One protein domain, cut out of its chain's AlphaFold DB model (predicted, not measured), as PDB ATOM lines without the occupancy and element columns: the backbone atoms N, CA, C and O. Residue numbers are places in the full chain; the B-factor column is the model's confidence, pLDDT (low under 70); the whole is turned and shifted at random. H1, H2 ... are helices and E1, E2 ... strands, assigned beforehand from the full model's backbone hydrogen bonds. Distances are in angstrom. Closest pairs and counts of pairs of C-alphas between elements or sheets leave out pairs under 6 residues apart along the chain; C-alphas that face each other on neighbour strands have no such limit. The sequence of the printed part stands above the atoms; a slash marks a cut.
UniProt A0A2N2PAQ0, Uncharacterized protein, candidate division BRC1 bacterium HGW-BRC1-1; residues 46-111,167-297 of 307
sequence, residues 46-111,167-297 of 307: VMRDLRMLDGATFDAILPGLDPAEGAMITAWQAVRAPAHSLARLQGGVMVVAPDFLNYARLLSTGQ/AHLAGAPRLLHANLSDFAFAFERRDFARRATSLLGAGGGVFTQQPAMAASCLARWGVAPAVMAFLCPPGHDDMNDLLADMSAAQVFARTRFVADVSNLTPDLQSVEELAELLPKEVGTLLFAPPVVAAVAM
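This is residues 46 to 111 and 167 to 297 of the 307 residues of an uncharacterized protein of candidate division BRC1 bacterium HGW-BRC1-1 (UniProt A0A2N2PAQ0). Eight short parallel strands, E1 to E8, form a closed barrel, and helices stand round it as the chain goes mostly from strand to helix to strand. H2, H5, H6, H7 and H9 pack on its outside, while residues 104 to 110, of which 104 to 108 belong to H4, stick out. The printed part has 197 residues with ten named helices and eight named strands, in the order E1 H1 E2 H2 H3 E3 H4 E4 H5 H6 E5 H7 E6 H8 E7 H9 E8 H10, and its class is mixed. It is compact, with a radius of gyration of the C-alphas of 16.5 A, and spans 43 by 42 by 32 A.

E1, residues 46 to 49, begins at C-alpha 46 (196.071, 178.084, 263.005). Then come H1, 55 to 64, E2, 70 to 74, H2, 75 to 80, H3, 83 to 87, E3, 93 to 97, and H4, 100 to 108. After the cut follow E4, 174 to 176, H5, 178 to 186, H6, 190 to 200, 15.4 A long, E5, 204 to 208, H7, 211 to 221, 15.1 A, E6, 227 to 231, and H8, 237 to 248, 17.5 A. E7, 256 to 260, H9, 271 to 277, E8, 282 to 287, and H10, 290 to 297, end at C-alpha 297 (193.396, 199.609, 262.567).

Round the barrel run E1 to E8 in order and back to E1. N 48 and O 70 join E1 and E2 within hydrogen-bond range at 2.8 A; N 47 and O 285 do so for E8 and E1 at 2.8 A. E1, H1, E2 is a strand-helix-strand unit, two parallel neighbour strands with a helix between, and its crossover is right-handed; E5, H7, E6 is another. H5, the hub, forms a helical hairpin with H6, opposite ways at a shallow tilt of 29 degrees, C-alphas of Ala 184 and Ala 193 closest at 6.5 A. H5 touches H7 at a steep tilt of 56 degrees, C-alphas of Phe 185 and Ala 214 closest at 6.1 A. H8 is on the barrel; H1, H3, H4 and H10 are not on it, H3 only just, with 4 pairs of C-alphas within 10 A. O i to N i+4 pairs are within range throughout the helices but for H1, 4 of 6, and H8, 7 of 8.

The C-alphas farthest apart, Gly 110 and Ala 248, are 47.9 A apart. Residues 112 to 166 are not printed; C-alphas 111 and 167 are 28.6 A apart. Of the links printed whole, none is long. Mean pLDDT of the printed part is 84.9, and of H10 48.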
ATOM      1  N   VAL A  46     195.794 176.649 262.866       84.94
ATOM      2  CA  VAL A  46     196.071 178.084 263.005       84.94
ATOM      3  C   VAL A  46     197.320 178.298 263.852       84.94
ATOM      4  O   VAL A  46     197.496 177.669 264.893       84.94
ATOM      5  N   MET A  47     198.183 179.211 263.425       90.12
ATOM      6  CA  MET A  47     199.351 179.668 264.167       90.12
ATOM      7  C   MET A  47     199.328 181.184 264.335       90.12
ATOM      8  O   MET A  47     198.863 181.916 263.461       90.12
ATOM      9  N   ARG A  48     199.900 181.663 265.438       90.94
ATOM     10  CA  ARG A  48     200.130 183.089 265.687       90.94
ATOM     11  C   ARG A  48     201.586 183.451 265.450       90.94
ATOM     12  O   ARG A  48     202.486 182.819 266.000       90.94
ATOM     13  N   ASP A  49     201.811 184.477 264.644       91.44
ATOM     14  CA  ASP A  49     203.119 185.078 264.450       91.44
ATOM     15  C   ASP A  49     203.433 186.000 265.624       91.44
ATOM     16  O   ASP A  49     202.867 187.079 265.761       91.44
ATOM     17  N   LEU A  50     204.350 185.580 266.486       91.56
ATOM     18  CA  LEU A  50     204.789 186.390 267.616       91.56
ATOM     19  C   LEU A  50     206.168 187.011 267.376       91.56
ATOM     20  O   LEU A  50     206.672 187.711 268.252       91.56
ATOM     21  N   ARG A  51     206.797 186.778 266.217       90.56
ATOM     22  CA  ARG A  51     208.212 187.116 265.966       90.56
ATOM     23  C   ARG A  51     208.501 188.606 266.104       90.56
ATOM     24  O   ARG A  51     209.581 188.978 266.548       90.56
ATOM     25  N   MET A  52     207.524 189.438 265.746       85.00
ATOM     26  CA  MET A  52     207.640 190.899 265.757       85.00
ATOM     27  C   MET A  52     207.316 191.529 267.118       85.00
ATOM     28  O   MET A  52     207.454 192.742 267.273       85.00
ATOM     29  N   LEU A  53     206.884 190.736 268.102       86.19
ATOM     30  CA  LEU A  53     206.553 191.242 269.427       86.19
ATOM     31  C   LEU A  53     207.816 191.533 270.238       86.19
ATOM     32  O   LEU A  53     208.730 190.705 270.326       86.19
ATOM     33  N   ASP A  54     207.831 192.692 270.895       84.69
ATOM     34  CA  ASP A  54     208.811 192.963 271.939       84.69
ATOM     35  C   ASP A  54     208.652 191.977 273.111       84.69
ATOM     36  O   ASP A  54     207.652 191.269 273.243       84.69
ATOM     37  N   GLY A  55     209.654 191.934 273.988       82.56
ATOM     38  CA  GLY A  55     209.671 190.977 275.088       82.56
ATOM     39  C   GLY A  55     208.497 191.103 276.063       82.56
ATOM     40  O   GLY A  55     207.991 190.082 276.508       82.56
ATOM     41  N   ALA A  56     208.066 192.320 276.398       84.94
ATOM     42  CA  ALA A  56     206.976 192.523 277.353       84.94
ATOM     43  C   ALA A  56     205.628 192.125 276.739       84.94
ATOM     44  O   ALA A  56     204.838 191.426 277.373       84.94
ATOM     45  N   THR A  57     205.400 192.510 275.485       87.19
ATOM     46  CA  THR A  57     204.199 192.146 274.729       87.19
ATOM     47  C   THR A  57     204.135 190.635 274.487       87.19
ATOM     48  O   THR A  57     203.085 190.023 274.670       87.19
ATOM     49  N   PHE A  58     205.265 190.004 274.155       89.44
ATOM     50  CA  PHE A  58     205.374 188.549 274.029       89.44
ATOM     51  C   PHE A  58     205.009 187.831 275.336       89.44
ATOM     52  O   PHE A  58     204.173 186.925 275.325       89.44
ATOM     53  N   ASP A  59     205.591 188.263 276.461       87.94
ATOM     54  CA  ASP A  59     205.357 187.661 277.779       87.94
ATOM     55  C   ASP A  59     203.888 187.816 278.228       87.94
ATOM     56  O   ASP A  59     203.353 186.938 278.908       87.94
ATOM     57  N   ALA A  60     203.216 188.896 277.812       88.25
ATOM     58  CA  ALA A  60     201.801 189.134 278.090       88.25
ATOM     59  C   ALA A  60     200.855 188.305 277.203       88.25
ATOM     60  O   ALA A  60     199.841 187.804 277.689       88.25
ATOM     61  N   ILE A  61     201.168 188.150 275.911       89.81
ATOM     62  CA  ILE A  61     200.290 187.475 274.940       89.81
ATOM     63  C   ILE A  61     200.422 185.952 275.018       89.81
ATOM     64  O   ILE A  61     199.412 185.247 274.960       89.81
ATOM     65  N   LEU A  62     201.642 185.424 275.165       91.38
ATOM     66  CA  LEU A  62     201.899 183.986 275.065       91.38
ATOM     67  C   LEU A  62     201.033 183.127 276.011       91.38
ATOM     68  O   LEU A  62     200.545 182.092 275.554       91.38
ATOM     69  N   PRO A  63     200.798 183.485 277.291       89.56
ATOM     70  CA  PRO A  63     199.934 182.705 278.183       89.56
ATOM     71  C   PRO A  63     198.446 182.737 277.804       89.56
ATOM     72  O   PRO A  63     197.708 181.839 278.202       89.56
ATOM     73  N   GLY A  64     198.014 183.753 277.050       87.69
ATOM     74  CA  GLY A  64     196.622 183.966 276.648       87.69
ATOM     75  C   GLY A  64     196.229 183.317 275.319       87.69
ATOM     76  O   GLY A  64     195.045 183.292 275.005       87.69
ATOM     77  N   LEU A  65     197.187 182.784 274.548       89.06
ATOM     78  CA  LEU A  65     196.878 182.086 273.294       89.06
ATOM     79  C   LEU A  65     195.960 180.879 273.519       89.06
ATOM     80  O   LEU A  65     196.082 180.196 274.543       89.06
ATOM     81  N   ASP A  66     195.089 180.596 272.554       86.94
ATOM     82  CA  ASP A  66     194.254 179.396 272.560       86.94
ATOM     83  C   ASP A  66     195.155 178.142 272.491       86.94
ATOM     84  O   ASP A  66     196.028 178.066 271.624       86.94
ATOM     85  N   PRO A  67     194.999 177.149 273.389       88.19
ATOM     86  CA  PRO A  67     195.731 175.886 273.312       88.19
ATOM     87  C   PRO A  67     195.595 175.135 271.979       88.19
ATOM     88  O   PRO A  67     196.485 174.354 271.653       88.19
ATOM     89  N   ALA A  68     194.510 175.327 271.226       86.31
ATOM     90  CA  ALA A  68     194.334 174.724 269.904       86.31
ATOM     91  C   ALA A  68     195.249 175.355 268.836       86.31
ATOM     92  O   ALA A  68     195.530 174.728 267.813       86.31
ATOM     93  N   GLU A  69     195.740 176.573 269.073       87.75
ATOM     94  CA  GLU A  69     196.622 177.293 268.160       87.75
ATOM     95  C   GLU A  69     198.096 176.918 268.352       87.75
ATOM     96  O   GLU A  69     198.520 176.338 269.357       87.75
ATOM     97  N   GLY A  70     198.892 177.271 267.349       91.06
ATOM     98  CA  GLY A  70     200.344 177.265 267.408       91.06
ATOM     99  C   GLY A  70     200.963 178.638 267.551       91.06
ATOM    100  O   GLY A  70     200.300 179.665 267.425       91.06
ATOM    101  N   ALA A  71     202.282 178.660 267.717       93.31
ATOM    102  CA  ALA A  71     203.056 179.896 267.721       93.31
ATOM    103  C   ALA A  71     204.277 179.801 266.805       93.31
ATOM    104  O   ALA A  71     205.048 178.838 266.855       93.31
ATOM    105  N   MET A  72     204.477 180.828 265.983       94.75
ATOM    106  CA  MET A  72     205.742 181.071 265.310       94.75
ATOM    107  C   MET A  72     206.509 182.130 266.098       94.75
ATOM    108  O   MET A  72     206.022 183.237 266.313       94.75
ATOM    109  N   ILE A  73     207.701 181.767 266.556       94.69
ATOM    110  CA  ILE A  73     208.527 182.578 267.454       94.69
ATOM    111  C   ILE A  73     209.963 182.611 266.947       94.69
ATOM    112  O   ILE A  73     210.351 181.837 266.072       94.69
ATOM    113  N   THR A  74     210.786 183.480 267.509       93.62
ATOM    114  CA  THR A  74     212.229 183.484 267.240       93.62
ATOM    115  C   THR A  74     213.003 182.666 268.277       93.62
ATOM    116  O   THR A  74     212.480 182.303 269.335       93.62
ATOM    117  N   ALA A  75     214.279 182.381 268.006       91.19
ATOM    118  CA  ALA A  75     215.112 181.597 268.917       91.19
ATOM    119  C   ALA A  75     215.273 182.227 270.315       91.19
ATOM    120  O   ALA A  75     215.252 181.521 271.320       91.19
ATOM    121  N   TRP A  76     215.401 183.550 270.415       87.81
ATOM    122  CA  TRP A  76     215.544 184.242 271.704       87.81
ATOM    123  C   TRP A  76     214.205 184.381 272.443       87.81
ATOM    124  O   TRP A  76     214.191 184.260 273.668       87.81
ATOM    125  N   GLN A  77     213.074 184.520 271.737       91.88
ATOM    126  CA  GLN A  77     211.745 184.392 272.356       91.88
ATOM    127  C   GLN A  77     211.531 182.983 272.927       91.88
ATOM    128  O   GLN A  77     211.085 182.836 274.063       91.88
ATOM    129  N   ALA A  78     211.939 181.948 272.188       91.94
ATOM    130  CA  ALA A  78     211.859 180.557 272.630       91.94
ATOM    131  C   ALA A  78     212.630 180.299 273.935       91.94
ATOM    132  O   ALA A  78     212.197 179.514 274.773       91.94
ATOM    133  N   VAL A  79     213.762 180.977 274.130       88.06
ATOM    134  CA  VAL A  79     214.561 180.884 275.360       88.06
ATOM    135  C   VAL A  79     213.854 181.490 276.571       88.06
ATOM    136  O   VAL A  79     214.005 180.974 277.683       88.06
ATOM    137  N   ARG A  80     213.135 182.595 276.361       88.06
ATOM    138  CA  ARG A  80     212.423 183.334 277.411       88.06
ATOM    139  C   ARG A  80     211.111 182.669 277.801       88.06
ATOM    140  O   ARG A  80     210.720 182.729 278.964       88.06
ATOM    141  N   ALA A  81     210.451 182.045 276.833       89.75
ATOM    142  CA  ALA A  81     209.152 181.430 277.013       89.75
ATOM    143  C   ALA A  81     209.185 180.326 278.090       89.75
ATOM    144  O   ALA A  81     210.016 179.411 278.023       89.75
ATOM    145  N   PRO A  82     208.265 180.348 279.071       88.69
ATOM    146  CA  PRO A  82     208.113 179.237 279.995       88.69
ATOM    147  C   PRO A  82     207.742 177.954 279.243       88.69
ATOM    148  O   PRO A  82     206.820 177.949 278.429       88.69
ATOM    149  N   ALA A  83     208.415 176.841 279.554       89.31
ATOM    150  CA  ALA A  83     208.206 175.572 278.847       89.31
ATOM    151  C   ALA A  83     206.738 175.106 278.875       89.31
ATOM    152  O   ALA A  83     206.239 174.585 277.885       89.31
ATOM    153  N   HIS A  84     206.025 175.340 279.984       89.56
ATOM    154  CA  HIS A  84     204.605 175.000 280.106       89.56
ATOM    155  C   HIS A  84     203.706 175.836 279.180       89.56
ATOM    156  O   HIS A  84     202.703 175.327 278.688       89.56
ATOM    157  N   SER A  85     204.073 177.093 278.903       90.81
ATOM    158  CA  SER A  85     203.323 177.974 278.001       90.81
ATOM    159  C   SER A  85     203.444 177.549 276.544       90.81
ATOM    160  O   SER A  85     202.501 177.750 275.790       90.81
ATOM    161  N   LEU A  86     204.577 176.955 276.155       91.50
ATOM    162  CA  LEU A  86     204.780 176.402 274.815       91.50
ATOM    163  C   LEU A  86     204.214 174.983 274.687       91.50
ATOM    164  O   LEU A  86     203.594 174.662 273.682       91.50
ATOM    165  N   ALA A  87     204.378 174.145 275.714       88.88
ATOM    166  CA  ALA A  87     203.927 172.752 275.692       88.88
ATOM    167  C   ALA A  87     202.399 172.599 275.604       88.88
ATOM    168  O   ALA A  87     201.917 171.556 275.170       88.88
ATOM    169  N   ARG A  88     201.633 173.617 276.019       90.25
ATOM    170  CA  ARG A  88     200.164 173.612 275.927       90.25
ATOM    171  C   ARG A  88     199.632 173.860 274.509       90.25
ATOM    172  O   ARG A  88     198.451 173.623 274.288       90.25
ATOM    173  N   LEU A  89     200.463 174.373 273.595       88.06
ATOM    174  CA  LEU A  89     200.065 174.711 272.228       88.06
ATOM    175  C   LEU A  89     200.014 173.430 271.386       88.06
ATOM    176  O   LEU A  89     201.042 172.902 270.957       88.06
ATOM    177  N   GLN A  90     198.808 172.916 271.165       82.62
ATOM    178  CA  GLN A  90     198.543 171.724 270.354       82.62
ATOM    179  C   GLN A  90     198.848 171.983 268.879       82.62
ATOM    180  O   GLN A  90     199.359 171.103 268.184       82.62
ATOM    181  N   GLY A  91     198.630 173.223 268.436       77.38
ATOM    182  CA  GLY A  91     199.107 173.730 267.162       77.38
ATOM    183  C   GLY A  91     200.614 173.992 267.150       77.38
ATOM    184  O   GLY A  91     201.077 174.677 266.254       77.38
ATOM    185  N   GLY A  92     201.398 173.461 268.092       88.38
ATOM    186  CA  GLY A  92     202.857 173.372 268.038       88.38
ATOM    187  C   GLY A  92     203.614 174.703 267.998       88.38
ATOM    188  O   GLY A  92     203.064 175.798 268.099       88.38
ATOM    189  N   VAL A  93     204.937 174.598 267.866       93.31
ATOM    190  CA  VAL A  93     205.844 175.752 267.843       93.31
ATOM    191  C   VAL A  93     206.752 175.657 266.628       93.31
ATOM    192  O   VAL A  93     207.377 174.621 266.409       93.31
ATOM    193  N   MET A  94     206.858 176.743 265.866       94.88
ATOM    194  CA  MET A  94     207.881 176.911 264.832       94.88
ATOM    195  C   MET A  94     208.852 178.008 265.251       94.88
ATOM    196  O   MET A  94     208.445 179.067 265.726       94.88
ATOM    197  N   VAL A  95     210.142 177.757 265.053       95.44
ATOM    198  CA  VAL A  95     211.203 178.693 265.424       95.44
ATOM    199  C   VAL A  95     211.833 179.275 264.168       95.44
ATOM    200  O   VAL A  95     212.327 178.538 263.321       95.44
ATOM    201  N   VAL A  96     211.885 180.598 264.064       94.56
ATOM    202  CA  VAL A  96     212.585 181.295 262.981       94.56
ATOM    203  C   VAL A  96     213.975 181.728 263.438       94.56
ATOM    204  O   VAL A  96     214.133 182.294 264.524       94.56
ATOM    205  N   ALA A  97     214.984 181.455 262.608       92.31
ATOM    206  CA  ALA A  97     216.375 181.802 262.875       92.31
ATOM    207  C   ALA A  97     217.192 182.022 261.581       92.31
ATOM    208  O   ALA A  97     216.899 181.416 260.554       92.31
ATOM    209  N   PRO A  98     218.261 182.834 261.619       88.88
ATOM    210  CA  PRO A  98     218.498 183.866 262.613       88.88
ATOM    211  C   PRO A  98     217.643 185.104 262.317       88.88
ATOM    212  O   PRO A  98     217.340 185.394 261.159       88.88
ATOM    213  N   ASP A  99     217.319 185.893 263.335       83.12
ATOM    214  CA  ASP A  99     216.767 187.236 263.102       83.12
ATOM    215  C   ASP A  99     217.879 188.230 262.795       83.12
ATOM    216  O   ASP A  99     218.366 189.010 263.620       83.12
ATOM    217  N   PHE A 100     218.307 188.133 261.546       80.69
ATOM    218  CA  PHE A 100     219.419 188.893 261.025       80.69
ATOM    219  C   PHE A 100     219.176 190.406 261.080       80.69
ATOM    220  O   PHE A 100     220.116 191.154 261.343       80.69
ATOM    221  N   LEU A 101     217.938 190.874 260.869       78.81
ATOM    222  CA  LEU A 101     217.646 192.310 260.883       78.81
ATOM    223  C   LEU A 101     217.734 192.891 262.288       78.81
ATOM    224  O   LEU A 101     218.305 193.970 262.454       78.81
ATOM    225  N   ASN A 102     217.230 192.186 263.302       80.25
ATOM    226  CA  ASN A 102     217.369 192.646 264.678       80.25
ATOM    227  C   ASN A 102     218.848 192.687 265.096       80.25
ATOM    228  O   ASN A 102     219.295 193.669 265.692       80.25
ATOM    229  N   TYR A 103     219.650 191.698 264.682       81.00
ATOM    230  CA  TYR A 103     221.101 191.735 264.881       81.00
ATOM    231  C   TYR A 103     221.774 192.903 264.165       81.00
ATOM    232  O   TYR A 103     222.529 193.649 264.789       81.00
ATOM    233  N   ALA A 104     221.467 193.119 262.886       79.50
ATOM    234  CA  ALA A 104     222.004 194.239 262.123       79.50
ATOM    235  C   ALA A 104     221.630 195.590 262.756       79.50
ATOM    236  O   ALA A 104     222.483 196.475 262.852       79.50
ATOM    237  N   ARG A 105     220.390 195.732 263.248       80.50
ATOM    238  CA  ARG A 105     219.913 196.935 263.941       80.50
ATOM    239  C   ARG A 105     220.681 197.186 265.235       80.50
ATOM    240  O   ARG A 105     221.170 198.287 265.436       80.50
ATOM    241  N   LEU A 106     220.811 196.180 266.100       78.06
ATOM    242  CA  LEU A 106     221.525 196.330 267.374       78.06
ATOM    243  C   LEU A 106     223.006 196.663 267.171       78.06
ATOM    244  O   LEU A 106     223.579 197.442 267.934       78.06
ATOM    245  N   LEU A 107     223.630 196.092 266.140       76.81
ATOM    246  CA  LEU A 107     225.017 196.396 265.793       76.81
ATOM    247  C   LEU A 107     225.165 197.823 265.250       76.81
ATOM    248  O   LEU A 107     226.080 198.532 265.668       76.81
ATOM    249  N   SER A 108     224.268 198.268 264.365       76.25
ATOM    250  CA  SER A 108     224.348 199.598 263.747       76.25
ATOM    251  C   SER A 108     224.030 200.739 264.716       76.25
ATOM    252  O   SER A 108     224.601 201.821 264.584       76.25
ATOM    253  N   THR A 109     223.193 200.504 265.730       78.88
ATOM    254  CA  THR A 109     222.857 201.499 266.765       78.88
ATOM    255  C   THR A 109     223.834 201.516 267.945       78.88
ATOM    256  O   THR A 109     223.607 202.228 268.922       78.88
ATOM    257  N   GLY A 110     224.918 200.730 267.900       72.81
ATOM    258  CA  GLY A 110     225.878 200.619 269.006       72.81
ATOM    259  C   GLY A 110     225.334 199.877 270.234       72.81
ATOM    260  O   GLY A 110     225.968 199.862 271.289       72.81
ATOM    261  N   GLN A 111     224.182 199.216 270.106       80.31
ATOM    262  CA  GLN A 111     223.515 198.447 271.157       80.31
ATOM    263  C   GLN A 111     223.900 196.961 271.126       80.31
ATOM    264  O   GLN A 111     223.156 196.109 271.604       80.31
ATOM    265  N   ALA A 167     216.054 172.531 275.119       88.44
ATOM    266  CA  ALA A 167     215.977 171.105 274.784       88.44
ATOM    267  C   ALA A 167     214.543 170.611 274.507       88.44
ATOM    268  O   ALA A 167     214.348 169.742 273.665       88.44
ATOM    269  N   HIS A 168     213.533 171.193 275.165       88.00
ATOM    270  CA  HIS A 168     212.127 170.836 274.936       88.00
ATOM    271  C   HIS A 168     211.606 171.253 273.546       88.00
ATOM    272  O   HIS A 168     210.549 170.791 273.138       88.00
ATOM    273  N   LEU A 169     212.353 172.082 272.804       90.12
ATOM    274  CA  LEU A 169     212.072 172.455 271.414       90.12
ATOM    275  C   LEU A 169     213.030 171.781 270.423       90.12
ATOM    276  O   LEU A 169     213.129 172.196 269.269       90.12
ATOM    277  N   ALA A 170     213.749 170.730 270.834       85.31
ATOM    278  CA  ALA A 170     214.679 170.033 269.949       85.31
ATOM    279  C   ALA A 170     213.993 169.489 268.679       85.31
ATOM    280  O   ALA A 170     214.616 169.506 267.620       85.31
ATOM    281  N   GLY A 171     212.726 169.071 268.776       84.81
ATOM    282  CA  GLY A 171     211.920 168.590 267.649       84.81
ATOM    283  C   GLY A 171     211.073 169.655 266.942       84.81
ATOM    284  O   GLY A 171     210.401 169.326 265.971       84.81
ATOM    285  N   ALA A 172     211.078 170.910 267.403       91.06
ATOM    286  CA  ALA A 172     210.299 171.971 266.768       91.06
ATOM    287  C   ALA A 172     210.850 172.278 265.359       91.06
ATOM    288  O   ALA A 172     212.076 172.370 265.212       91.06
ATOM    289  N   PRO A 173     209.993 172.472 264.333       93.81
ATOM    290  CA  PRO A 173     210.436 172.920 263.018       93.81
ATOM    291  C   PRO A 173     211.180 174.252 263.105       93.81
ATOM    292  O   PRO A 173     210.774 175.163 263.837       93.81
ATOM    293  N   ARG A 174     212.271 174.368 262.345       95.50
ATOM    294  CA  ARG A 174     213.138 175.552 262.350       95.50
ATOM    295  C   ARG A 174     213.217 176.127 260.952       95.50
ATOM    296  O   ARG A 174     213.549 175.405 260.016       95.50
ATOM    297  N   LEU A 175     212.944 177.412 260.812       96.31
ATOM    298  CA  LEU A 175     212.868 178.083 259.522       96.31
ATOM    299  C   LEU A 175     213.983 179.108 259.385       96.31
ATOM    300  O   LEU A 175     214.209 179.904 260.299       96.31
ATOM    301  N   LEU A 176     214.621 179.130 258.218       96.19
ATOM    302  CA  LEU A 176     215.460 180.252 257.824       96.19
ATOM    303  C   LEU A 176     214.591 181.507 257.681       96.19
ATOM    304  O   LEU A 176     213.568 181.473 257.000       96.19
ATOM    305  N   HIS A 177     214.972 182.603 258.334       94.69
ATOM    306  CA  HIS A 177     214.202 183.850 258.299       94.69
ATOM    307  C   HIS A 177     214.051 184.412 256.873       94.69
ATOM    308  O   HIS A 177     215.041 184.465 256.148       94.69
ATOM    309  N   ALA A 178     212.858 184.935 256.531       93.81
ATOM    310  CA  ALA A 178     212.499 185.518 255.225       93.81
ATOM    311  C   ALA A 178     213.613 186.333 254.579       93.81
ATOM    312  O   ALA A 178     214.159 185.904 253.577       93.81
ATOM    313  N   ASN A 179     214.032 187.430 255.217       90.94
ATOM    314  CA  ASN A 179     215.109 188.270 254.688       90.94
ATOM    315  C   ASN A 179     216.342 187.470 254.246       90.94
ATOM    316  O   ASN A 179     216.850 187.675 253.153       90.94
ATOM    317  N   LEU A 180     216.822 186.540 255.074       93.06
ATOM    318  CA  LEU A 180     218.035 185.791 254.764       93.06
ATOM    319  C   LEU A 180     217.805 184.728 253.681       93.06
ATOM    320  O   LEU A 180     218.687 184.523 252.848       93.06
ATOM    321  N   SER A 181     216.634 184.088 253.672       95.62
ATOM    322  CA  SER A 181     216.213 183.187 252.597       95.62
ATOM    323  C   SER A 181     216.116 183.928 251.264       95.62
ATOM    324  O   SER A 181     216.750 183.526 250.294       95.62
ATOM    325  N   ASP A 182     215.398 185.051 251.237       95.75
ATOM    326  CA  ASP A 182     215.151 185.868 250.048       95.75
ATOM    327  C   ASP A 182     216.456 186.441 249.497       95.75
ATOM    328  O   ASP A 182     216.719 186.333 248.299       95.75
ATOM    329  N   PHE A 183     217.341 186.941 250.367       93.94
ATOM    330  CA  PHE A 183     218.694 187.330 249.970       93.94
ATOM    331  C   PHE A 183     219.460 186.152 249.355       93.94
ATOM    332  O   PHE A 183     220.118 186.318 248.328       93.94
ATOM    333  N   ALA A 184     219.401 184.960 249.957       95.19
ATOM    334  CA  ALA A 184     220.108 183.796 249.424       95.19
ATOM    335  C   ALA A 184     219.582 183.398 248.038       95.19
ATOM    336  O   ALA A 184     220.375 183.043 247.167       95.19
ATOM    337  N   PHE A 185     218.270 183.490 247.820       96.88
ATOM    338  CA  PHE A 185     217.635 183.213 246.533       96.88
ATOM    339  C   PHE A 185     217.981 184.270 245.483       96.88
ATOM    340  O   PHE A 185     218.432 183.906 244.400       96.88
ATOM    341  N   ALA A 186     217.864 185.556 245.820       96.31
ATOM    342  CA  ALA A 186     218.147 186.664 244.908       96.31
ATOM    343  C   ALA A 186     219.611 186.693 244.435       96.31
ATOM    344  O   ALA A 186     219.888 187.028 243.287       96.31
ATOM    345  N   PHE A 187     220.553 186.316 245.307       95.19
ATOM    346  CA  PHE A 187     221.985 186.264 244.990       95.19
ATOM    347  C   PHE A 187     222.481 184.868 244.581       95.19
ATOM    348  O   PHE A 187     223.691 184.640 244.529       95.19
ATOM    349  N   GLU A 188     221.571 183.929 244.311       95.31
ATOM    350  CA  GLU A 188     221.877 182.557 243.882       95.31
ATOM    351  C   GLU A 188     222.885 181.820 244.794       95.31
ATOM    352  O   GLU A 188     223.721 181.021 244.359       95.31
ATOM    353  N   ARG A 189     222.814 182.061 246.109       94.75
ATOM    354  CA  ARG A 189     223.715 181.469 247.113       94.75
ATOM    355  C   ARG A 189     223.260 180.077 247.532       94.75
ATOM    356  O   ARG A 189     222.984 179.794 248.700       94.75
ATOM    357  N   ARG A 190     223.246 179.174 246.550       95.12
ATOM    358  CA  ARG A 190     222.926 177.745 246.699       95.12
ATOM    359  C   ARG A 190     223.712 177.074 247.822       95.12
ATOM    360  O   ARG A 190     223.180 176.228 248.542       95.12
ATOM    361  N   ASP A 191     224.993 177.404 247.926       92.62
ATOM    362  CA  ASP A 191     225.911 176.822 248.899       92.62
ATOM    363  C   ASP A 191     225.477 177.155 250.334       92.62
ATOM    364  O   ASP A 191     225.396 176.263 251.180       92.62
ATOM    365  N   PHE A 192     225.118 178.416 250.579       92.38
ATOM    366  CA  PHE A 192     224.586 178.872 251.853       92.38
ATOM    367  C   PHE A 192     223.226 178.232 252.144       92.38
ATOM    368  O   PHE A 192     223.056 177.659 253.216       92.38
ATOM    369  N   ALA A 193     222.293 178.245 251.185       93.12
ATOM    370  CA  ALA A 193     220.961 177.664 251.371       93.12
ATOM    371  C   ALA A 193     221.024 176.179 251.775       93.12
ATOM    372  O   ALA A 193     220.331 175.765 252.699       93.12
ATOM    373  N   ARG A 194     221.906 175.390 251.145       91.81
ATOM    374  CA  ARG A 194     222.144 173.977 251.495       91.81
ATOM    375  C   ARG A 194     222.720 173.792 252.896       91.81
ATOM    376  O   ARG A 194     222.268 172.922 253.635       91.81
ATOM    377  N   ARG A 195     223.727 174.589 253.265       91.56
ATOM    378  CA  ARG A 195     224.323 174.518 254.609       91.56
ATOM    379  C   ARG A 195     223.321 174.946 255.676       91.56
ATOM    380  O   ARG A 195     223.204 174.272 256.692       91.56
ATOM    381  N   ALA A 196     222.575 176.020 255.435       92.06
ATOM    382  CA  ALA A 196     221.571 176.532 256.353       92.06
ATOM    383  C   ALA A 196     220.450 175.512 256.591       92.06
ATOM    384  O   ALA A 196     220.174 175.185 257.740       92.06
ATOM    385  N   THR A 197     219.857 174.939 255.538       90.88
ATOM    386  CA  THR A 197     218.811 173.910 255.698       90.88
ATOM    387  C   THR A 197     219.333 172.655 256.391       90.88
ATOM    388  O   THR A 197     218.656 172.120 257.266       90.88
ATOM    389  N   SER A 198     220.571 172.242 256.102       90.56
ATOM    390  CA  SER A 198     221.232 171.147 256.824       90.56
ATOM    391  C   SER A 198     221.403 171.448 258.321       90.56
ATOM    392  O   SER A 198     221.094 170.596 259.153       90.56
ATOM    393  N   LEU A 199     221.821 172.668 258.685       92.00
ATOM    394  CA  LEU A 199     221.954 173.100 260.085       92.00
ATOM    395  C   LEU A 199     220.610 173.124 260.825       92.00
ATOM    396  O   LEU A 199     220.562 172.832 262.021       92.00
ATOM    397  N   LEU A 200     219.521 173.458 260.129       92.94
ATOM    398  CA  LEU A 200     218.173 173.458 260.697       92.94
ATOM    399  C   LEU A 200     217.687 172.029 261.025       92.94
ATOM    400  O   LEU A 200     216.905 171.858 261.962       92.94
ATOM    401  N   GLY A 201     218.220 171.004 260.350       89.06
ATOM    402  CA  GLY A 201     217.963 169.586 260.617       89.06
ATOM    403  C   GLY A 201     216.753 169.024 259.862       89.06
ATOM    404  O   GLY A 201     216.258 169.630 258.919       89.06
ATOM    405  N   ALA A 202     216.261 167.852 260.279       83.19
ATOM    406  CA  ALA A 202     215.192 167.123 259.579       83.19
ATOM    407  C   ALA A 202     213.845 167.875 259.500       83.19
ATOM    408  O   ALA A 202     213.088 167.674 258.558       83.19
ATOM    409  N   GLY A 203     213.562 168.756 260.464       83.00
ATOM    410  CA  GLY A 203     212.415 169.677 260.447       83.00
ATOM    411  C   GLY A 203     212.755 171.061 259.882       83.00
ATOM    412  O   GLY A 203     212.049 172.031 260.162       83.00
ATOM    413  N   GLY A 204     213.882 171.179 259.180       92.56
ATOM    414  CA  GLY A 204     214.406 172.429 258.659       92.56
ATOM    415  C   GLY A 204     213.609 172.943 257.470       92.56
ATOM    416  O   GLY A 204     213.230 172.190 256.572       92.56
ATOM    417  N   GLY A 205     213.369 174.245 257.453       95.25
ATOM    418  CA  GLY A 205     212.577 174.895 256.428       95.25
ATOM    419  C   GLY A 205     213.056 176.293 256.086       95.25
ATOM    420  O   GLY A 205     214.067 176.777 256.595       95.25
ATOM    421  N   VAL A 206     212.305 176.954 255.218       96.62
ATOM    422  CA  VAL A 206     212.532 178.350 254.844       96.62
ATOM    423  C   VAL A 206     211.261 179.147 255.083       96.62
ATOM    424  O   VAL A 206     210.155 178.645 254.901       96.62
ATOM    425  N   PHE A 207     211.428 180.392 255.498       96.06
ATOM    426  CA  PHE A 207     210.415 181.425 255.361       96.06
ATOM    427  C   PHE A 207     210.843 182.352 254.219       96.06
ATOM    428  O   PHE A 207     212.042 182.569 254.067       96.06
ATOM    429  N   THR A 208     209.914 182.850 253.404       95.69
ATOM    430  CA  THR A 208     210.200 183.664 252.205       95.69
ATOM    431  C   THR A 208     209.094 184.687 251.953       95.69
ATOM    432  O   THR A 208     207.918 184.395 252.161       95.69
ATOM    433  N   GLN A 209     209.437 185.872 251.458       93.88
ATOM    434  CA  GLN A 209     208.458 186.834 250.928       93.88
ATOM    435  C   GLN A 209     208.294 186.711 249.408       93.88
ATOM    436  O   GLN A 209     207.392 187.310 248.830       93.88
ATOM    437  N   GLN A 210     209.149 185.922 248.749       93.81
ATOM    438  CA  GLN A 210     209.176 185.766 247.294       93.81
ATOM    439  C   GLN A 210     208.964 184.292 246.895       93.81
ATOM    440  O   GLN A 210     209.880 183.658 246.362       93.81
ATOM    441  N   PRO A 211     207.777 183.705 247.164       93.69
ATOM    442  CA  PRO A 211     207.540 182.261 247.061       93.69
ATOM    443  C   PRO A 211     207.857 181.679 245.680       93.69
ATOM    444  O   PRO A 211     208.480 180.625 245.613       93.69
ATOM    445  N   ALA A 212     207.535 182.379 244.586       93.62
ATOM    446  CA  ALA A 212     207.854 181.919 243.231       93.62
ATOM    447  C   ALA A 212     209.372 181.813 242.988       93.62
ATOM    448  O   ALA A 212     209.860 180.819 242.444       93.62
ATOM    449  N   MET A 213     210.142 182.812 243.435       95.94
ATOM    450  CA  MET A 213     211.602 182.792 243.318       95.94
ATOM    451  C   MET A 213     212.202 181.692 244.195       95.94
ATOM    452  O   MET A 213     213.036 180.920 243.722       95.94
ATOM    453  N   ALA A 214     211.741 181.579 245.444       96.31
ATOM    454  CA  ALA A 214     212.170 180.535 246.366       96.31
ATOM    455  C   ALA A 214     211.904 179.135 245.796       96.31
ATOM    456  O   ALA A 214     212.823 178.319 245.738       96.31
ATOM    457  N   ALA A 215     210.688 178.877 245.306       95.25
ATOM    458  CA  ALA A 215     210.304 177.610 244.689       95.25
ATOM    459  C   ALA A 215     211.217 177.261 243.509       95.25
ATOM    460  O   ALA A 215     211.780 176.167 243.443       95.25
ATOM    461  N   SER A 216     211.431 178.230 242.616       95.75
ATOM    462  CA  SER A 216     212.287 178.074 241.445       95.75
ATOM    463  C   SER A 216     213.739 177.753 241.831       95.75
ATOM    464  O   SER A 216     214.324 176.798 241.314       95.75
ATOM    465  N   CYS A 217     214.321 178.496 242.780       97.31
ATOM    466  CA  CYS A 217     215.680 178.263 243.275       97.31
ATOM    467  C   CYS A 217     215.814 176.895 243.959       97.31
ATOM    468  O   CYS A 217     216.701 176.114 243.613       97.31
ATOM    469  N   LEU A 218     214.922 176.571 244.898       96.06
ATOM    470  CA  LEU A 218     214.945 175.314 245.652       96.06
ATOM    471  C   LEU A 218     214.815 174.095 244.731       96.06
ATOM    472  O   LEU A 218     215.583 173.139 244.878       96.06
ATOM    473  N   ALA A 219     213.929 174.165 243.732       95.69
ATOM    474  CA  ALA A 219     213.778 173.121 242.727       95.69
ATOM    475  C   ALA A 219     215.048 172.943 241.885       95.69
ATOM    476  O   ALA A 219     215.579 171.833 241.809       95.69
ATOM    477  N   ARG A 220     215.606 174.031 241.328       95.81
ATOM    478  CA  ARG A 220     216.864 173.975 240.551       95.81
ATOM    479  C   ARG A 220     218.033 173.440 241.372       95.81
ATOM    480  O   ARG A 220     218.902 172.739 240.855       95.81
ATOM    481  N   TRP A 221     218.098 173.797 242.650       96.00
ATOM    482  CA  TRP A 221     219.207 173.416 243.517       96.00
ATOM    483  C   TRP A 221     219.050 172.024 244.132       96.00
ATOM    484  O   TRP A 221     220.031 171.520 244.701       96.00
ATOM    485  N   GLY A 222     217.865 171.416 244.020       93.12
ATOM    486  CA  GLY A 222     217.513 170.152 244.664       93.12
ATOM    487  C   GLY A 222     217.552 170.257 246.187       93.12
ATOM    488  O   GLY A 222     218.115 169.388 246.846       93.12
ATOM    489  N   VAL A 223     217.062 171.368 246.742       93.19
ATOM    490  CA  VAL A 223     216.956 171.576 248.192       93.19
ATOM    491  C   VAL A 223     215.496 171.395 248.576       93.19
ATOM    492  O   VAL A 223     214.666 172.222 248.222       93.19
ATOM    493  N   ALA A 224     215.202 170.313 249.292       91.62
ATOM    494  CA  ALA A 224     213.857 169.956 249.728       91.62
ATOM    495  C   ALA A 224     213.650 170.379 251.193       91.62
ATOM    496  O   ALA A 224     214.094 169.659 252.093       91.62
ATOM    497  N   PRO A 225     213.041 171.545 251.478       93.81
ATOM    498  CA  PRO A 225     212.740 171.922 252.852       93.81
ATOM    499  C   PRO A 225     211.596 171.063 253.407       93.81
ATOM    500  O   PRO A 225     210.639 170.755 252.698       93.81
ATOM    501  N   ALA A 226     211.635 170.731 254.697       93.31
ATOM    502  CA  ALA A 226     210.500 170.086 255.363       93.31
ATOM    503  C   ALA A 226     209.309 171.049 255.500       93.31
ATOM    504  O   ALA A 226     208.150 170.639 255.454       93.31
ATOM    505  N   VAL A 227     209.594 172.348 255.641       94.31
ATOM    506  CA  VAL A 227     208.588 173.408 255.759       94.31
ATOM    507  C   VAL A 227     208.959 174.586 254.871       94.31
ATOM    508  O   VAL A 227     210.098 175.049 254.880       94.31
ATOM    509  N   MET A 228     207.986 175.106 254.141       95.44
ATOM    510  CA  MET A 228     208.087 176.366 253.427       95.44
ATOM    511  C   MET A 228     206.962 177.277 253.902       95.44
ATOM    512  O   MET A 228     205.796 177.082 253.562       95.44
ATOM    513  N   ALA A 229     207.327 178.253 254.725       94.94
ATOM    514  CA  ALA A 229     206.446 179.353 255.067       94.94
ATOM    515  C   ALA A 229     206.606 180.465 254.030       94.94
ATOM    516  O   ALA A 229     207.723 180.724 253.573       94.94
ATOM    517  N   PHE A 230     205.528 181.156 253.682       94.12
ATOM    518  CA  PHE A 230     205.602 182.279 252.755       94.12
ATOM    519  C   PHE A 230     204.565 183.349 253.062       94.12
ATOM    520  O   PHE A 230     203.468 183.035 253.509       94.12
ATOM    521  N   LEU A 231     204.922 184.605 252.803       90.75
ATOM    522  CA  LEU A 231     203.977 185.717 252.850       90.75
ATOM    523  C   LEU A 231     203.001 185.615 251.676       90.75
ATOM    524  O   LEU A 231     203.427 185.596 250.520       90.75
ATOM    525  N   CYS A 232     201.706 185.552 251.970       86.06
ATOM    526  CA  CYS A 232     200.664 185.569 250.954       86.06
ATOM    527  C   CYS A 232     200.601 186.958 250.302       86.06
ATOM    528  O   CYS A 232     200.393 187.951 251.000       86.06
ATOM    529  N   PRO A 233     200.786 187.081 248.978       80.44
ATOM    530  CA  PRO A 233     200.618 188.357 248.306       80.44
ATOM    531  C   PRO A 233     199.136 188.777 248.308       80.44
ATOM    532  O   PRO A 233     198.246 187.922 248.333       80.44
ATOM    533  N   PRO A 234     198.847 190.088 248.253       70.44
ATOM    534  CA  PRO A 234     197.499 190.566 247.976       70.44
ATOM    535  C   PRO A 234     197.111 190.171 246.539       70.44
ATOM    536  O   PRO A 234     197.736 190.627 245.586       70.44
ATOM    537  N   GLY A 235     196.099 189.310 246.395       67.31
ATOM    538  CA  GLY A 235     195.738 188.660 245.126       67.31
ATOM    539  C   GLY A 235     196.212 187.205 245.104       67.31
ATOM    540  O   GLY A 235     197.383 186.925 244.876       67.31
ATOM    541  N   HIS A 236     195.303 186.282 245.420       67.00
ATOM    542  CA  HIS A 236     195.591 184.879 245.750       67.00
ATOM    543  C   HIS A 236     195.655 183.942 244.535       67.00
ATOM    544  O   HIS A 236     196.169 182.832 244.665       67.00
ATOM    545  N   ASP A 237     195.172 184.375 243.367       69.31
ATOM    546  CA  ASP A 237     195.024 183.515 242.186       69.31
ATOM    547  C   ASP A 237     196.361 182.908 241.730       69.31
ATOM    548  O   ASP A 237     196.464 181.690 241.587       69.31
ATOM    549  N   ASP A 238     197.419 183.718 241.648       75.31
ATOM    550  CA  ASP A 238     198.763 183.262 241.260       75.31
ATOM    551  C   ASP A 238     199.380 182.271 242.272       75.31
ATOM    552  O   ASP A 238     200.321 181.540 241.954       75.31
ATOM    553  N   MET A 239     198.874 182.237 243.511       82.62
ATOM    554  CA  MET A 239     199.381 181.346 244.558       82.62
ATOM    555  C   MET A 239     198.839 179.922 244.427       82.62
ATOM    556  O   MET A 239     199.546 178.976 244.772       82.62
ATOM    557  N   ASN A 240     197.609 179.763 243.927       81.81
ATOM    558  CA  ASN A 240     197.005 178.448 243.703       81.81
ATOM    559  C   ASN A 240     197.820 177.648 242.685       81.81
ATOM    560  O   ASN A 240     198.235 176.525 242.975       81.81
ATOM    561  N   ASP A 241     198.118 178.262 241.540       85.50
ATOM    562  CA  ASP A 241     198.898 177.623 240.480       85.50
ATOM    563  C   ASP A 241     200.323 177.316 240.954       85.50
ATOM    564  O   ASP A 241     200.813 176.199 240.781       85.50
ATOM    565  N   LEU A 242     200.965 178.264 241.652       88.19
ATOM    566  CA  LEU A 242     202.304 178.055 242.199       88.19
ATOM    567  C   LEU A 242     202.352 176.875 243.182       88.19
ATOM    568  O   LEU A 242     203.260 176.047 243.096       88.19
ATOM    569  N   LEU A 243     201.411 176.780 244.126       86.56
ATOM    570  CA  LEU A 243     201.406 175.682 245.097       86.56
ATOM    571  C   LEU A 243     201.019 174.343 244.471       86.56
ATOM    572  O   LEU A 243     201.555 173.317 244.900       86.56
ATOM    573  N   ALA A 244     200.149 174.337 243.460       86.25
ATOM    574  CA  ALA A 244     199.843 173.137 242.689       86.25
ATOM    575  C   ALA A 244     201.096 172.622 241.960       86.25
ATOM    576  O   ALA A 244     201.456 171.449 242.107       86.25
ATOM    577  N   ASP A 245     201.817 173.509 241.269       88.38
ATOM    578  CA  ASP A 245     203.074 173.190 240.582       88.38
ATOM    579  C   ASP A 245     204.143 172.689 241.558       88.38
ATOM    580  O   ASP A 245     204.823 171.688 241.308       88.38
ATOM    581  N   MET A 246     204.277 173.354 242.707       88.81
ATOM    582  CA  MET A 246     205.204 172.928 243.750       88.81
ATOM    583  C   MET A 246     204.828 171.556 244.303       88.81
ATOM    584  O   MET A 246     205.693 170.691 244.393       88.81
ATOM    585  N   SER A 247     203.558 171.322 244.622       85.50
ATOM    586  CA  SER A 247     203.089 170.044 245.174       85.50
ATOM    587  C   SER A 247     203.245 168.885 244.186       85.50
ATOM    588  O   SER A 247     203.483 167.750 244.600       85.50
ATOM    589  N   ALA A 248     203.168 169.162 242.882       87.00
ATOM    590  CA  ALA A 248     203.446 168.189 241.831       87.00
ATOM    591  C   ALA A 248     204.952 167.900 241.660       87.00
ATOM    592  O   ALA A 248     205.332 166.828 241.178       87.00
ATOM    593  N   ALA A 249     205.831 168.826 242.053       89.31
ATOM    594  CA  ALA A 249     207.270 168.666 241.912       89.31
ATOM    595  C   ALA A 249     207.857 167.747 242.999       89.31
ATOM    596  O   ALA A 249     207.722 167.977 244.200       89.31
ATOM    597  N   GLN A 250     208.631 166.740 242.576       90.69
ATOM    598  CA  GLN A 250     209.222 165.732 243.471       90.69
ATOM    599  C   GLN A 250     210.058 166.336 244.615       90.69
ATOM    600  O   GLN A 250     210.078 165.792 245.718       90.69
ATOM    601  N   VAL A 251     210.732 167.464 244.369       91.81
ATOM    602  CA  VAL A 251     211.545 168.169 245.375       91.81
ATOM    603  C   VAL A 251     210.719 168.646 246.576       91.81
ATOM    604  O   VAL A 251     211.253 168.705 247.679       91.81
ATOM    605  N   PHE A 252     209.428 168.928 246.389       93.12
ATOM    606  CA  PHE A 252     208.530 169.403 247.442       93.12
ATOM    607  C   PHE A 252     207.516 168.348 247.892       93.12
ATOM    608  O   PHE A 252     206.641 168.654 248.695       93.12
ATOM    609  N   ALA A 253     207.648 167.088 247.463       88.81
ATOM    610  CA  ALA A 253     206.688 166.023 247.779       88.81
ATOM    611  C   ALA A 253     206.473 165.792 249.292       88.81
ATOM    612  O   ALA A 253     205.476 165.209 249.708       88.81
ATOM    613  N   ARG A 254     207.430 166.225 250.120       88.62
ATOM    614  CA  ARG A 254     207.370 166.172 251.591       88.62
ATOM    615  C   ARG A 254     207.373 167.552 252.244       88.62
ATOM    616  O   ARG A 254     207.424 167.644 253.469       88.62
ATOM    617  N   THR A 255     207.367 168.612 251.444       92.44
ATOM    618  CA  THR A 255     207.359 169.979 251.942       92.44
ATOM    619  C   THR A 255     205.963 170.328 252.403       92.44
ATOM    620  O   THR A 255     204.973 170.125 251.707       92.44
ATOM    621  N   ARG A 256     205.893 170.897 253.597       89.62
ATOM    622  CA  ARG A 256     204.671 171.480 254.113       89.62
ATOM    623  C   ARG A 256     204.630 172.975 253.838       89.62
ATOM    624  O   ARG A 256     205.572 173.684 254.189       89.62
ATOM    625  N   PHE A 257     203.496 173.449 253.343       92.25
ATOM    626  CA  PHE A 257     203.244 174.862 253.093       92.25
ATOM    627  C   PHE A 257     202.550 175.547 254.276       92.25
ATOM    628  O   PHE A 257     201.579 175.023 254.830       92.25
ATOM    629  N   VAL A 258     203.080 176.708 254.669       92.31
ATOM    630  CA  VAL A 258     202.521 177.586 255.708       92.31
ATOM    631  C   VAL A 258     202.276 178.960 255.093       92.31
ATOM    632  O   VAL A 258     203.223 179.636 254.693       92.31
ATOM    633  N   ALA A 259     201.013 179.365 255.028       91.06
ATOM    634  CA  ALA A 259     200.615 180.664 254.504       91.06
ATOM    635  C   ALA A 259     200.660 181.710 255.623       91.06
ATOM    636  O   ALA A 259     199.906 181.617 256.590       91.06
ATOM    637  N   ASP A 260     201.548 182.691 255.505       91.00
ATOM    638  CA  ASP A 260     201.564 183.886 256.345       91.00
ATOM    639  C   ASP A 260     200.601 184.914 255.754       91.00
ATOM    640  O   ASP A 260     200.862 185.506 254.707       91.00
ATOM    641  N   VAL A 261     199.461 185.074 256.426       86.56
ATOM    642  CA  VAL A 261     198.356 185.958 256.038       86.56
ATOM    643  C   VAL A 261     198.334 187.241 256.867       86.56
ATOM    644  O   VAL A 261     197.347 187.973 256.859       86.56
ATOM    645  N   SER A 262     199.412 187.534 257.600       80.88
ATOM    646  CA  SER A 262     199.499 188.704 258.484       80.88
ATOM    647  C   SER A 262     199.359 190.053 257.770       80.88
ATOM    648  O   SER A 262     199.063 191.052 258.421       80.88
ATOM    649  N   ASN A 263     199.560 190.088 256.451       77.00
ATOM    650  CA  ASN A 263     199.429 191.271 255.603       77.00
ATOM    651  C   ASN A 263     198.075 191.382 254.881       77.00
ATOM    652  O   ASN A 263     197.866 192.370 254.174       77.00
ATOM    653  N   LEU A 264     197.185 190.390 255.000       74.25
ATOM    654  CA  LEU A 264     195.853 190.461 254.400       74.25
ATOM    655  C   LEU A 264     194.961 191.402 255.219       74.25
ATOM    656  O   LEU A 264     195.118 191.537 256.433       74.25
ATOM    657  N   THR A 265     194.059 192.109 254.537       60.62
ATOM    658  CA  THR A 265     193.242 193.155 255.154       60.62
ATOM    659  C   THR A 265     192.342 192.609 256.270       60.62
ATOM    660  O   THR A 265     191.861 191.477 256.180       60.62
ATOM    661  N   PRO A 266     192.053 193.430 257.302       56.19
ATOM    662  CA  PRO A 266     191.157 193.078 258.402       56.19
ATOM    663  C   PRO A 266     189.768 192.589 257.985       56.19
ATOM    664  O   PRO A 266     189.112 191.878 258.735       56.19
ATOM    665  N   ASP A 267     189.316 192.955 256.792       54.88
ATOM    666  CA  ASP A 267     187.970 192.631 256.320       54.88
ATOM    667  C   ASP A 267     187.801 191.137 255.977       54.88
ATOM    668  O   ASP A 267     186.677 190.661 255.884       54.88
ATOM    669  N   LEU A 268     188.907 190.390 255.836       53.25
ATOM    670  CA  LEU A 268     188.943 188.936 255.605       53.25
ATOM    671  C   LEU A 268     189.200 188.138 256.903       53.25
ATOM    672  O   LEU A 268     189.788 187.064 256.874       53.25
ATOM    673  N   GLN A 269     188.852 188.673 258.076       56.56
ATOM    674  CA  GLN A 269     189.367 188.176 259.362       56.56
ATOM    675  C   GLN A 269     188.774 186.871 259.906       56.56
ATOM    676  O   GLN A 269     189.266 186.405 260.942       56.56
ATOM    677  N   SER A 270     187.774 186.250 259.275       64.31
ATOM    678  CA  SER A 270     187.390 184.911 259.725       64.31
ATOM    679  C   SER A 270     188.372 183.867 259.185       64.31
ATOM    680  O   SER A 270     188.763 183.860 258.017       64.31
ATOM    681  N   VAL A 271     188.808 182.971 260.074       64.50
ATOM    682  CA  VAL A 271     189.680 181.844 259.709       64.50
ATOM    683  C   VAL A 271     188.994 180.976 258.653       64.50
ATOM    684  O   VAL A 271     189.680 180.437 257.786       64.50
ATOM    685  N   GLU A 272     187.662 180.863 258.703       67.38
ATOM    686  CA  GLU A 272     186.876 180.129 257.714       67.38
ATOM    687  C   GLU A 272     186.952 180.757 256.314       67.38
ATOM    688  O   GLU A 272     187.272 180.046 255.365       67.38
ATOM    689  N   GLU A 273     186.748 182.071 256.172       68.12
ATOM    690  CA  GLU A 273     186.804 182.745 254.863       68.12
ATOM    691  C   GLU A 273     188.200 182.652 254.235       68.12
ATOM    692  O   GLU A 273     188.336 182.383 253.043       68.12
ATOM    693  N   LEU A 274     189.263 182.806 255.031       70.19
ATOM    694  CA  LEU A 274     190.632 182.654 254.525       70.19
ATOM    695  C   LEU A 274     190.972 181.205 254.173       70.19
ATOM    696  O   LEU A 274     191.697 180.974 253.208       70.19
ATOM    697  N   ALA A 275     190.453 180.228 254.919       68.38
ATOM    698  CA  ALA A 275     190.647 178.819 254.596       68.38
ATOM    699  C   ALA A 275     189.944 178.418 253.287       68.38
ATOM    700  O   ALA A 275     190.437 177.532 252.593       68.38
ATOM    701  N   GLU A 276     188.828 179.065 252.937       71.31
ATOM    702  CA  GLU A 276     188.141 178.858 251.655       71.31
ATOM    703  C   GLU A 276     188.876 179.498 250.471       71.31
ATOM    704  O   GLU A 276     188.827 178.967 249.360       71.31
ATOM    705  N   LEU A 277     189.567 180.617 250.703       67.56
ATOM    706  CA  LEU A 277     190.304 181.352 249.669       67.56
ATOM    707  C   LEU A 277     191.707 180.799 249.405       67.56
ATOM    708  O   LEU A 277     192.297 181.093 248.363       67.56
ATOM    709  N   LEU A 278     192.267 180.048 250.351       69.12
ATOM    710  CA  LEU A 278     193.631 179.551 250.245       69.12
ATOM    711  C   LEU A 278     193.707 178.179 249.561       69.12
ATOM    712  O   LEU A 278     192.799 177.355 249.698       69.12
ATOM    713  N   PRO A 279     194.816 177.907 248.848       68.19
ATOM    714  CA  PRO A 279     195.021 176.629 248.183       68.19
ATOM    715  C   PRO A 279     194.929 175.460 249.176       68.19
ATOM    716  O   PRO A 279     195.422 175.547 250.306       68.19
ATOM    717  N   LYS A 280     194.360 174.327 248.746       74.31
ATOM    718  CA  LYS A 280     194.175 173.119 249.584       74.31
ATOM    719  C   LYS A 280     195.497 172.520 250.073       74.31
ATOM    720  O   LYS A 280     195.526 171.739 251.022       74.31
ATOM    721  N   GLU A 281     196.579 172.872 249.398       79.31
ATOM    722  CA  GLU A 281     197.956 172.485 249.662       79.31
ATOM    723  C   GLU A 281     198.518 173.181 250.918       79.31
ATOM    724  O   GLU A 281     199.490 172.704 251.513       79.31
ATOM    725  N   VAL A 282     197.902 174.286 251.362       77.06
ATOM    726  CA  VAL A 282     198.277 174.993 252.592       77.06
ATOM    727  C   VAL A 282     197.796 174.208 253.812       77.06
ATOM    728  O   VAL A 282     196.607 174.097 254.096       77.06
ATOM    729  N   GLY A 283     198.744 173.683 254.590       77.25
ATOM    730  CA  GLY A 283     198.436 172.900 255.791       77.25
ATOM    731  C   GLY A 283     198.304 173.724 257.075       77.25
ATOM    732  O   GLY A 283     197.909 173.175 258.111       77.25
ATOM    733  N   THR A 284     198.712 174.996 257.049       81.19
ATOM    734  CA  THR A 284     198.763 175.879 258.224       81.19
ATOM    735  C   THR A 284     198.613 177.341 257.825       81.19
ATOM    736  O   THR A 284     199.289 177.792 256.898       81.19
ATOM    737  N   LEU A 285     197.799 178.079 258.580       81.25
ATOM    738  CA  LEU A 285     197.633 179.526 258.446       81.25
ATOM    739  C   LEU A 285     198.355 180.244 259.582       81.25
ATOM    740  O   LEU A 285     198.190 179.875 260.744       81.25
ATOM    741  N   LEU A 286     199.140 181.264 259.256       79.38
ATOM    742  CA  LEU A 286     199.873 182.081 260.212       79.38
ATOM    743  C   LEU A 286     199.294 183.500 260.238       79.38
ATOM    744  O   LEU A 286     199.296 184.199 259.231       79.38
ATOM    745  N   PHE A 287     198.828 183.919 261.411       82.62
ATOM    746  CA  PHE A 287     198.160 185.198 261.629       82.62
ATOM    747  C   PHE A 287     198.980 186.131 262.508       82.62
ATOM    748  O   PHE A 287     199.625 185.685 263.459       82.62
ATOM    749  N   ALA A 288     198.841 187.436 262.284       79.31
ATOM    750  CA  ALA A 288     199.269 188.430 263.260       79.31
ATOM    751  C   ALA A 288     198.539 188.228 264.610       79.31
ATOM    752  O   ALA A 288     197.409 187.722 264.648       79.31
ATOM    753  N   PRO A 289     199.153 188.613 265.740       69.50
ATOM    754  CA  PRO A 289     198.514 188.505 267.039       69.50
ATOM    755  C   PRO A 289     197.411 189.575 267.179       69.50
ATOM    756  O   PRO A 289     197.543 190.665 266.613       69.50
ATOM    757  N   PRO A 290     196.353 189.323 267.978       60.97
ATOM    758  CA  PRO A 290     195.167 190.191 268.055       60.97
ATOM    759  C   PRO A 290     195.477 191.656 268.405       60.97
ATOM    760  O   PRO A 290     194.826 192.575 267.917       60.97
ATOM    761  N   VAL A 291     196.507 191.882 269.226       56.53
ATOM    762  CA  VAL A 291     196.920 193.224 269.672       56.53
ATOM    763  C   VAL A 291     197.548 194.039 268.534       56.53
ATOM    764  O   VAL A 291     197.376 195.250 268.483       56.53
ATOM    765  N   VAL A 292     198.227 193.389 267.584       52.22
ATOM    766  CA  VAL A 292     198.817 194.068 266.417       52.22
ATOM    767  C   VAL A 292     197.742 194.399 265.382       52.22
ATOM    768  O   VAL A 292     197.805 195.466 264.778       52.22
ATOM    769  N   ALA A 293     196.717 193.551 265.236       48.59
ATOM    770  CA  ALA A 293     195.567 193.851 264.384       48.59
ATOM    771  C   ALA A 293     194.809 195.103 264.868       48.59
ATOM    772  O   ALA A 293     194.457 195.951 264.055       48.59
ATOM    773  N   ALA A 294     194.644 195.272 266.186       38.47
ATOM    774  CA  ALA A 294     194.002 196.458 266.758       38.47
ATOM    775  C   ALA A 294     194.815 197.752 266.539       38.47
ATOM    776  O   ALA A 294     194.244 198.779 266.191       38.47
ATOM    777  N   VAL A 295     196.148 197.701 266.674       42.56
ATOM    778  CA  VAL A 295     197.021 198.873 266.446       42.56
ATOM    779  C   VAL A 295     197.131 199.221 264.955       42.56
ATOM    780  O   VAL A 295     197.185 200.397 264.605       42.56
ATOM    781  N   ALA A 296     197.113 198.230 264.059       42.22
ATOM    782  CA  ALA A 296     197.095 198.469 262.613       42.22
ATOM    783  C   ALA A 296     195.789 199.139 262.139       42.22
ATOM    784  O   ALA A 296     195.814 199.873 261.155       42.22
ATOM    785  N   MET A 297     194.675 198.944 262.855       39.44
ATOM    786  CA  MET A 297     193.396 199.609 262.567       39.44
ATOM    787  C   MET A 297     193.317 201.058 263.080       39.44
ATOM    788  O   MET A 297     192.494 201.823 262.584       39.44
TER     789      MET A 297